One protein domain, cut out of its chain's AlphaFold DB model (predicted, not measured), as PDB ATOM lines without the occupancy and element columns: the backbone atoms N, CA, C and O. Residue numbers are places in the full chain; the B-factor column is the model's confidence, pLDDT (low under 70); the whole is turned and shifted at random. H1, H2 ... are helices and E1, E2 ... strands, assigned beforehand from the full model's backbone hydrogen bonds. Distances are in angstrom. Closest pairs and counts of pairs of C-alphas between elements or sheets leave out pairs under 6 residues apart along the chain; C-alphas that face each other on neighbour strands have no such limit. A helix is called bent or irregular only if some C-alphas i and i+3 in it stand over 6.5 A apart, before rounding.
ATOM      1  N   TYR A 147      61.746 124.163  44.657       93.88
ATOM      2  CA  TYR A 147      63.005 124.582  44.046       93.88
ATOM      3  C   TYR A 147      63.333 126.052  44.319       93.88
ATOM      4  O   TYR A 147      62.882 126.621  45.300       93.88
ATOM      5  N   ARG A 148      64.216 126.650  43.526       93.62
ATOM      6  CA  ARG A 148      64.616 128.051  43.667       93.62
ATOM      7  C   ARG A 148      63.583 128.982  43.052       93.62
ATOM      8  O   ARG A 148      62.855 128.560  42.158       93.62
ATOM      9  N   ASP A 149      63.629 130.237  43.483       94.75
ATOM     10  CA  ASP A 149      62.820 131.315  42.922       94.75
ATOM     11  C   ASP A 149      63.016 131.422  41.408       94.75
ATOM     12  O   ASP A 149      64.152 131.410  40.903       94.75
ATOM     13  N   ILE A 150      61.907 131.566  40.692       95.56
ATOM     14  CA  ILE A 150      61.905 131.841  39.268       95.56
ATOM     15  C   ILE A 150      62.347 133.278  38.995       95.56
ATOM     16  O   ILE A 150      62.080 134.218  39.739       95.56
ATOM     17  N   ARG A 151      63.045 133.461  37.877       94.81
ATOM     18  CA  ARG A 151      63.405 134.767  37.324       94.81
ATOM     19  C   ARG A 151      62.858 134.888  35.909       94.81
ATOM     20  O   ARG A 151      62.653 133.883  35.232       94.81
ATOM     21  N   SER A 152      62.702 136.126  35.440       94.81
ATOM     22  CA  SER A 152      62.321 136.443  34.055       94.81
ATOM     23  C   SER A 152      63.467 136.152  33.070       94.81
ATOM     24  O   SER A 152      64.034 137.051  32.453       94.81
ATOM     25  N   SER A 153      63.886 134.887  32.980       96.25
ATOM     26  CA  SER A 153      64.925 134.411  32.071       96.25
ATOM     27  C   SER A 153      64.694 132.956  31.673       96.25
ATOM     28  O   SER A 153      64.212 132.133  32.455       96.25
ATOM     29  N   TRP A 154      65.104 132.612  30.451       96.81
ATOM     30  CA  TRP A 154      64.985 131.244  29.948       96.81
ATOM     31  C   TRP A 154      65.804 130.236  30.754       96.81
ATOM     32  O   TRP A 154      65.347 129.123  30.997       96.81
ATOM     33  N   GLU A 155      66.982 130.640  31.233       97.12
ATOM     34  CA  GLU A 155      67.809 129.803  32.104       97.12
ATOM     35  C   GLU A 155      67.053 129.410  33.380       97.12
ATOM     36  O   GLU A 155      67.089 128.250  33.788       97.12
ATOM     37  N   SER A 156      66.335 130.353  34.001       96.19
ATOM     38  CA  SER A 156      65.571 130.065  35.213       96.19
ATOM     39  C   SER A 156      64.439 129.079  34.946       96.19
ATOM     40  O   SER A 156      64.273 128.129  35.711       96.19
ATOM     41  N   ILE A 157      63.697 129.281  33.851       94.94
ATOM     42  CA  ILE A 157      62.610 128.388  33.433       94.94
ATOM     43  C   ILE A 157      63.159 126.975  33.191       94.94
ATOM     44  O   ILE A 157      62.666 126.017  33.781       94.94
ATOM     45  N   LEU A 158      64.236 126.838  32.410       95.81
ATOM     46  CA  LEU A 158      64.862 125.542  32.132       95.81
ATOM     47  C   LEU A 158      65.350 124.830  33.391       95.81
ATOM     48  O   LEU A 158      65.160 123.626  33.523       95.81
ATOM     49  N   ARG A 159      65.951 125.549  34.341       96.81
ATOM     50  CA  ARG A 159      66.441 124.936  35.584       96.81
ATOM     51  C   ARG A 159      65.321 124.357  36.443       96.81
ATOM     52  O   ARG A 159      65.540 123.337  37.096       96.81
ATOM     53  N   ILE A 160      64.152 124.993  36.451       95.06
ATOM     54  CA  ILE A 160      62.964 124.473  37.134       95.06
ATOM     55  C   ILE A 160      62.473 123.215  36.414       95.06
ATOM     56  O   ILE A 160      62.308 122.179  37.055       95.06
ATOM     57  N   ILE A 161      62.332 123.268  35.087       93.38
ATOM     58  CA  ILE A 161      61.913 122.121  34.266       93.38
ATOM     59  C   ILE A 161      62.837 120.919  34.500       93.38
ATOM     60  O   ILE A 161      62.366 119.821  34.796       93.38
ATOM     61  N   ASP A 162      64.150 121.138  34.449       95.69
ATOM     62  CA  ASP A 162      65.164 120.114  34.693       95.69
ATOM     63  C   ASP A 162      65.066 119.522  36.100       95.69
ATOM     64  O   ASP A 162      65.210 118.310  36.275       95.69
ATOM     65  N   TYR A 163      64.840 120.354  37.122       95.25
ATOM     66  CA  TYR A 163      64.694 119.877  38.495       95.25
ATOM     67  C   TYR A 163      63.479 118.958  38.637       95.25
ATOM     68  O   TYR A 163      63.606 117.867  39.197       95.25
ATOM     69  N   TYR A 164      62.327 119.376  38.113       93.44
ATOM     70  CA  TYR A 164      61.098 118.592  38.173       93.44
ATOM     71  C   TYR A 164      61.220 117.296  37.365       93.44
ATOM     72  O   TYR A 164      60.917 116.227  37.892       93.44
ATOM     73  N   GLY A 165      61.783 117.354  36.154       93.19
ATOM     74  CA  GLY A 165      62.028 116.169  35.327       93.19
ATOM     75  C   GLY A 165      62.959 115.153  35.998       93.19
ATOM     76  O   GLY A 165      62.673 113.958  36.008       93.19
ATOM     77  N   ARG A 166      64.043 115.608  36.642       95.25
ATOM     78  CA  ARG A 166      64.992 114.719  37.347       95.25
ATOM     79  C   ARG A 166      64.447 114.136  38.651       95.25
ATOM     80  O   ARG A 166      65.006 113.160  39.145       95.25
ATOM     81  N   ASN A 167      63.413 114.736  39.238       93.25
ATOM     82  CA  ASN A 167      62.843 114.305  40.518       93.25
ATOM     83  C   ASN A 167      61.422 113.740  40.390       93.25
ATOM     84  O   ASN A 167      60.802 113.450  41.413       93.25
ATOM     85  N   GLN A 168      60.919 113.541  39.169       91.75
ATOM     86  CA  GLN A 168      59.533 113.154  38.901       91.75
ATOM     87  C   GLN A 168      59.073 111.920  39.696       91.75
ATOM     88  O   GLN A 168      58.002 111.956  40.293       91.75
ATOM     89  N   ASP A 169      59.922 110.895  39.834       92.44
ATOM     90  CA  ASP A 169      59.589 109.655  40.554       92.44
ATOM     91  C   ASP A 169      59.320 109.884  42.049       92.44
ATOM     92  O   ASP A 169      58.651 109.085  42.701       92.44
ATOM     93  N   LYS A 170      59.838 110.984  42.611       90.81
ATOM     94  CA  LYS A 170      59.600 111.395  44.002       90.81
ATOM     95  C   LYS A 170      58.414 112.347  44.130       90.81
ATOM     96  O   LYS A 170      57.733 112.324  45.151       90.81
ATOM     97  N   LEU A 171      58.206 113.210  43.134       92.19
ATOM     98  CA  LEU A 171      57.204 114.277  43.189       92.19
ATOM     99  C   LEU A 171      55.817 113.771  42.771       92.19
ATOM    100  O   LEU A 171      54.848 113.992  43.493       92.19
ATOM    101  N   ILE A 172      55.722 113.034  41.660       91.62
ATOM    102  CA  ILE A 172      54.450 112.552  41.097       91.62
ATOM    103  C   ILE A 172      53.590 111.795  42.127       91.62
ATOM    104  O   ILE A 172      52.405 112.108  42.218       91.62
ATOM    105  N   PRO A 173      54.125 110.866  42.950       92.94
ATOM    106  CA  PRO A 173      53.288 110.072  43.857       92.94
ATOM    107  C   PRO A 173      52.551 110.875  44.937       92.94
ATOM    108  O   PRO A 173      51.588 110.378  45.509       92.94
ATOM    109  N   THR A 174      53.006 112.092  45.237       92.31
ATOM    110  CA  THR A 174      52.430 112.957  46.285       92.31
ATOM    111  C   THR A 174      51.663 114.147  45.714       92.31
ATOM    112  O   THR A 174      51.215 115.028  46.446       92.31
ATOM    113  N   HIS A 175      51.484 114.170  44.396       90.56
ATOM    114  CA  HIS A 175      50.792 115.222  43.678       90.56
ATOM    115  C   HIS A 175      49.313 114.871  43.486       90.56
ATOM    116  O   HIS A 175      48.998 113.812  42.943       90.56
ATOM    117  N   GLY A 176      48.393 115.750  43.886       89.88
ATOM    118  CA  GLY A 176      46.970 115.496  43.674       89.88
ATOM    119  C   GLY A 176      46.024 116.536  44.274       89.88
ATOM    120  O   GLY A 176      46.460 117.551  44.821       89.88
ATOM    121  N   PRO A 177      44.701 116.306  44.159       91.12
ATOM    122  CA  PRO A 177      43.683 117.219  44.660       91.12
ATOM    123  C   PRO A 177      43.881 117.598  46.129       91.12
ATOM    124  O   PRO A 177      43.631 116.816  47.035       91.12
ATOM    125  N   GLY A 178      44.286 118.849  46.343       89.81
ATOM    126  CA  GLY A 178      44.463 119.429  47.673       89.81
ATOM    127  C   GLY A 178      45.914 119.528  48.134       89.81
ATOM    128  O   GLY A 178      46.125 120.178  49.147       89.81
ATOM    129  N   HIS A 179      46.874 118.972  47.389       92.25
ATOM    130  CA  HIS A 179      48.296 118.938  47.733       92.25
ATOM    131  C   HIS A 179      49.165 118.949  46.454       92.25
ATOM    132  O   HIS A 179      49.329 117.940  45.762       92.25
ATOM    133  N   TRP A 180      49.697 120.124  46.108       93.19
ATOM    134  CA  TRP A 180      50.363 120.369  44.822       93.19
ATOM    135  C   TRP A 180      51.832 120.766  44.980       93.19
ATOM    136  O   TRP A 180      52.214 121.509  45.880       93.19
ATOM    137  N   HIS A 181      52.657 120.327  44.035       92.94
ATOM    138  CA  HIS A 181      54.039 120.787  43.922       92.94
ATOM    139  C   HIS A 181      54.066 122.105  43.153       92.94
ATOM    140  O   HIS A 181      53.533 122.157  42.049       92.94
ATOM    141  N   ASP A 182      54.686 123.139  43.712       93.50
ATOM    142  CA  ASP A 182      54.710 124.487  43.142       93.50
ATOM    143  C   ASP A 182      56.062 124.789  42.453       93.50
ATOM    144  O   ASP A 182      57.110 124.836  43.119       93.50
ATOM    145  N   PRO A 183      56.094 124.922  41.110       93.06
ATOM    146  CA  PRO A 183      57.279 125.293  40.343       93.06
ATOM    147  C   PRO A 183      57.529 126.806  40.311       93.06
ATOM    148  O   PRO A 183      58.417 127.222  39.569       93.06
ATOM    149  N   ASP A 184      56.808 127.586  41.124       93.50
ATOM    150  CA  ASP A 184      56.831 129.048  41.190       93.50
ATOM    151  C   ASP A 184      56.014 129.733  40.069       93.50
ATOM    152  O   ASP A 184      55.362 129.088  39.240       93.50
ATOM    153  N   MET A 185      56.001 131.066  40.083       94.25
ATOM    154  CA  MET A 185      55.122 131.930  39.290       94.25
ATOM    155  C   MET A 185      55.277 131.793  37.765       94.25
ATOM    156  O   MET A 185      56.338 131.462  37.229       94.25
ATOM    157  N   LEU A 186      54.226 132.167  37.028       94.62
ATOM    158  CA  LEU A 186      54.317 132.414  35.590       94.62
ATOM    159  C   LEU A 186      55.007 133.762  35.384       94.62
ATOM    160  O   LEU A 186      54.574 134.775  35.920       94.62
ATOM    161  N   VAL A 187      56.049 133.789  34.554       95.50
ATOM    162  CA  VAL A 187      56.752 135.036  34.190       95.50
ATOM    163  C   VAL A 187      56.371 135.499  32.782       95.50
ATOM    164  O   VAL A 187      57.045 136.321  32.166       95.50
ATOM    165  N   ILE A 188      55.277 134.954  32.248       94.50
ATOM    166  CA  ILE A 188      54.733 135.276  30.929       94.50
ATOM    167  C   ILE A 188      54.309 136.746  30.893       94.50
ATOM    168  O   ILE A 188      53.622 137.223  31.786       94.50
ATOM    169  N   GLY A 189      54.705 137.453  29.834       93.44
ATOM    170  CA  GLY A 189      54.438 138.886  29.671       93.44
ATOM    171  C   GLY A 189      55.520 139.792  30.263       93.44
ATOM    172  O   GLY A 189      55.575 140.969  29.908       93.44
ATOM    173  N   ASN A 190      56.432 139.256  31.081       94.06
ATOM    174  CA  ASN A 190      57.545 140.034  31.614       94.06
ATOM    175  C   ASN A 190      58.638 140.283  30.558       94.06
ATOM    176  O   ASN A 190      58.844 139.468  29.649       94.06
ATOM    177  N   PRO A 191      59.405 141.384  30.692       93.81
ATOM    178  CA  PRO A 191      60.563 141.635  29.844       93.81
ATOM    179  C   PRO A 191      61.549 140.460  29.852       93.81
ATOM    180  O   PRO A 191      61.884 139.915  30.905       93.81
ATOM    181  N   GLY A 192      62.038 140.090  28.667       92.75
ATOM    182  CA  GLY A 192      62.989 138.988  28.486       92.75
ATOM    183  C   GLY A 192      62.354 137.626  28.190       92.75
ATOM    184  O   GLY A 192      63.081 136.697  27.841       92.75
ATOM    185  N   ILE A 193      61.024 137.499  28.256       96.81
ATOM    186  CA  ILE A 193      60.314 136.262  27.912       96.81
ATOM    187  C   ILE A 193      59.728 136.362  26.504       96.81
ATOM    188  O   ILE A 193      58.840 137.163  26.226       96.81
ATOM    189  N   THR A 194      60.235 135.528  25.595       97.31
ATOM    190  CA  THR A 194      59.687 135.417  24.233       97.31
ATOM    191  C   THR A 194      58.401 134.589  24.216       97.31
ATOM    192  O   THR A 194      58.152 133.795  25.122       97.31
ATOM    193  N   VAL A 195      57.613 134.700  23.142       97.06
ATOM    194  CA  VAL A 195      56.384 133.904  22.960       97.06
ATOM    195  C   VAL A 195      56.655 132.399  23.067       97.06
ATOM    196  O   VAL A 195      55.927 131.696  23.759       97.06
ATOM    197  N   ASN A 196      57.740 131.899  22.469       97.31
ATOM    198  CA  ASN A 196      58.083 130.474  22.544       97.31
ATOM    199  C   ASN A 196      58.442 130.035  23.972       97.31
ATOM    200  O   ASN A 196      58.056 128.950  24.397       97.31
ATOM    201  N   MET A 197      59.141 130.887  24.727       96.75
ATOM    202  CA  MET A 197      59.453 130.623  26.136       96.75
ATOM    203  C   MET A 197      58.181 130.613  26.989       96.75
ATOM    204  O   MET A 197      58.021 129.741  27.837       96.75
ATOM    205  N   ALA A 198      57.257 131.541  26.725       95.69
ATOM    206  CA  ALA A 198      55.965 131.600  27.397       95.69
ATOM    207  C   ALA A 198      55.106 130.359  27.113       95.69
ATOM    208  O   ALA A 198      54.561 129.769  28.042       95.69
ATOM    209  N   ILE A 199      55.032 129.922  25.851       95.25
ATOM    210  CA  ILE A 199      54.334 128.687  25.461       95.25
ATOM    211  C   ILE A 199      54.940 127.489  26.195       95.25
ATOM    212  O   ILE A 199      54.200 126.679  26.754       95.25
ATOM    213  N   ALA A 200      56.271 127.385  26.238       94.25
ATOM    214  CA  ALA A 200      56.947 126.300  26.940       94.25
ATOM    215  C   ALA A 200      56.637 126.307  28.445       94.25
ATOM    216  O   ALA A 200      56.270 125.267  28.992       94.25
ATOM    217  N   GLN A 201      56.718 127.469  29.104       94.69
ATOM    218  CA  GLN A 201      56.396 127.593  30.527       94.69
ATOM    219  C   GLN A 201      54.936 127.210  30.805       94.69
ATOM    220  O   GLN A 201      54.681 126.353  31.649       94.69
ATOM    221  N   MET A 202      53.989 127.786  30.058       93.44
ATOM    222  CA  MET A 202      52.558 127.497  30.188       93.44
ATOM    223  C   MET A 202      52.276 125.999  30.025       93.44
ATOM    224  O   MET A 202      51.608 125.397  30.863       93.44
ATOM    225  N   THR A 203      52.838 125.380  28.983       90.62
ATOM    226  CA  THR A 203      52.655 123.948  28.698       90.62
ATOM    227  C   THR A 203      53.129 123.087  29.862       90.62
ATOM    228  O   THR A 203      52.452 122.144  30.261       90.62
ATOM    229  N   ILE A 204      54.281 123.419  30.441       87.00
ATOM    230  CA  ILE A 204      54.849 122.615  31.519       87.00
ATOM    231  C   ILE A 204      54.071 122.816  32.818       87.00
ATOM    232  O   ILE A 204      53.765 121.828  33.480       87.00
ATOM    233  N   CYS A 205      53.668 124.041  33.158       85.81
ATOM    234  CA  CYS A 205      52.803 124.284  34.314       85.81
ATOM    235  C   CYS A 205      51.451 123.551  34.192       85.81
ATOM    236  O   CYS A 205      50.951 123.035  35.191       85.81
ATOM    237  N   LEU A 206      50.883 123.432  32.979       84.62
ATOM    238  CA  LEU A 206      49.650 122.661  32.745       84.62
ATOM    239  C   LEU A 206      49.842 121.180  33.066       84.62
ATOM    240  O   LEU A 206      49.015 120.591  33.757       84.62
ATOM    241  N   LEU A 207      50.945 120.592  32.597       80.06
ATOM    242  CA  LEU A 207      51.265 119.187  32.862       80.06
ATOM    243  C   LEU A 207      51.466 118.903  34.357       80.06
ATOM    244  O   LEU A 207      51.214 117.789  34.801       80.06
ATOM    245  N   HIS A 208      51.871 119.913  35.131       76.25
ATOM    246  CA  HIS A 208      52.031 119.829  36.584       76.25
ATOM    247  C   HIS A 208      50.775 120.256  37.360       76.25
ATOM    248  O   HIS A 208      50.847 120.414  38.572       76.25
ATOM    249  N   GLY A 209      49.633 120.499  36.704       67.62
ATOM    250  CA  GLY A 209      48.370 120.810  37.385       67.62
ATOM    251  C   GLY A 209      48.359 122.112  38.200       67.62
ATOM    252  O   GLY A 209      47.445 122.324  38.996       67.62
ATOM    253  N   THR A 210      49.335 123.007  38.020       63.97
ATOM    254  CA  THR A 210      49.509 124.173  38.902       63.97
ATOM    255  C   THR A 210      48.757 125.422  38.455       63.97
ATOM    256  O   THR A 210      48.639 126.373  39.219       63.97
ATOM    257  N   LEU A 211      48.189 125.434  37.248       55.69
ATOM    258  CA  LEU A 211      47.783 126.670  36.568       55.69
ATOM    259  C   LEU A 211      46.617 127.447  37.178       55.69
ATOM    260  O   LEU A 211      46.615 128.670  37.115       55.69
ATOM    261  N   SER A 212      45.683 126.769  37.844       47.28
ATOM    262  CA  SER A 212      44.609 127.436  38.604       47.28
ATOM    263  C   SER A 212      45.103 128.131  39.879       47.28
ATOM    264  O   SER A 212      44.313 128.704  40.625       47.28
ATOM    265  N   ARG A 213      46.405 128.028  40.165       51.28
ATOM    266  CA  ARG A 213      47.045 128.451  41.413       51.28
ATOM    267  C   ARG A 213      48.327 129.235  41.158       51.28
ATOM    268  O   ARG A 213      49.015 129.578  42.113       51.28
ATOM    269  N   VAL A 214      48.654 129.500  39.890       42.69
ATOM    270  CA  VAL A 214      49.821 130.304  39.555       42.69
ATOM    271  C   VAL A 214      49.499 131.770  39.801       42.69
ATOM    272  O   VAL A 214      48.601 132.348  39.191       42.69
ATOM    273  N   PHE A 215      50.277 132.341  40.708       46.50
ATOM    274  CA  PHE A 215      50.269 133.736  41.095       46.50
ATOM    275  C   PHE A 215      50.619 134.612  39.886       46.50
ATOM    276  O   PHE A 215      51.675 134.468  39.267       46.50
ATOM    277  N   LEU A 216      49.698 135.507  39.548       37.25
ATOM    278  CA  LEU A 216      49.982 136.697  38.765       37.25
ATOM    279  C   LEU A 216      50.197 137.804  39.793       37.25
ATOM    280  O   LEU A 216      49.204 138.267  40.351       37.25
ATOM    281  N   LEU A 217      51.466 138.115  40.088       33.00
ATOM    282  CA  LEU A 217      52.042 139.403  40.528       33.00
ATOM    283  C   LEU A 217      53.391 139.199  41.225       33.00
ATOM    284  O   LEU A 217      53.413 138.525  42.275       33.00
TER     285      LEU A 217
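Overview. This is residues 147 to 217 of the 217 residues of the protein "Alpha-galactosidase" of Teladorsagia circumcincta (UniProt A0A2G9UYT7). Start at Tyr 147 and you will see two helices, H1 and H2, side by side and running the same way, with E1 and a long unnamed stretch leading back from the far end of H1 to the start of H2. The pair is loosely formed: H1 meets H2 with residues 154 to 161 alone, then turns sharply near residue 168, where its residues 165 to 170 stick out. The printed part has 71 residues, with two named helices and one named strand in the order H1, E1, H2; E1 pairs with no named strand. The class is mostly helix, and the whole is compact, with a radius of gyration of the C-alphas of 11.9 A and spans of 35 by 24 by 19 A.

Arrangement. Go past residues 147 to 153 to H1, residues 154 to 174, which has a kink of 79 degrees near residue 168. H1 is irregular: C-alphas 166 and 169 are 8.1 A apart, and its line is a rough one. A tight link of 5 residues leads to E1, residues 180 to 182; the closest C-alphas of H1 and E1, those of Leu 171 and His 181, are 7.3 A apart. A long link of 12 residues then leads to H2, residues 195 to 207, which is apart from E1. H1 and H2 only just touch, with 3 pairs of C-alphas within 8 A, and H1 does so with residues 154 to 161 alone. Their closest C-alphas are those of Trp 154 and Met 197, 6.7 A apart. Their lines stand at a shallow tilt of 10 degrees, and they run the same way. Look at the backbone O and N atoms: in H2 every O i to N i+4 pair is within hydrogen-bond range, and in H1 13 of 17 are.

Along the chain. Find C-alpha 154 at (64.985, 131.244, 29.948); from there H1 runs 27.5 A to C-alpha 174 at (52.430, 112.957, 46.285). E1 begins at Trp 180 and ends at Asp 182, 6.2 A from first to last C-alpha. H2 runs 18.5 A from Val 195 to C-alpha 207 of Leu 207, at (51.265, 119.187, 32.862).

Size, cuts and confidence. Look for the two C-alphas farthest apart at Pro 173 and Pro 191, 35.3 A from each other. The printed part has no cut, and Leu 217 is the chain's last residue. The long link is that from E1 to H2, residues 183 to 194. In the B-factor column the mean pLDDT of the printed part is 87.6, and the model's confidence is under 70 at residues 209 to 217.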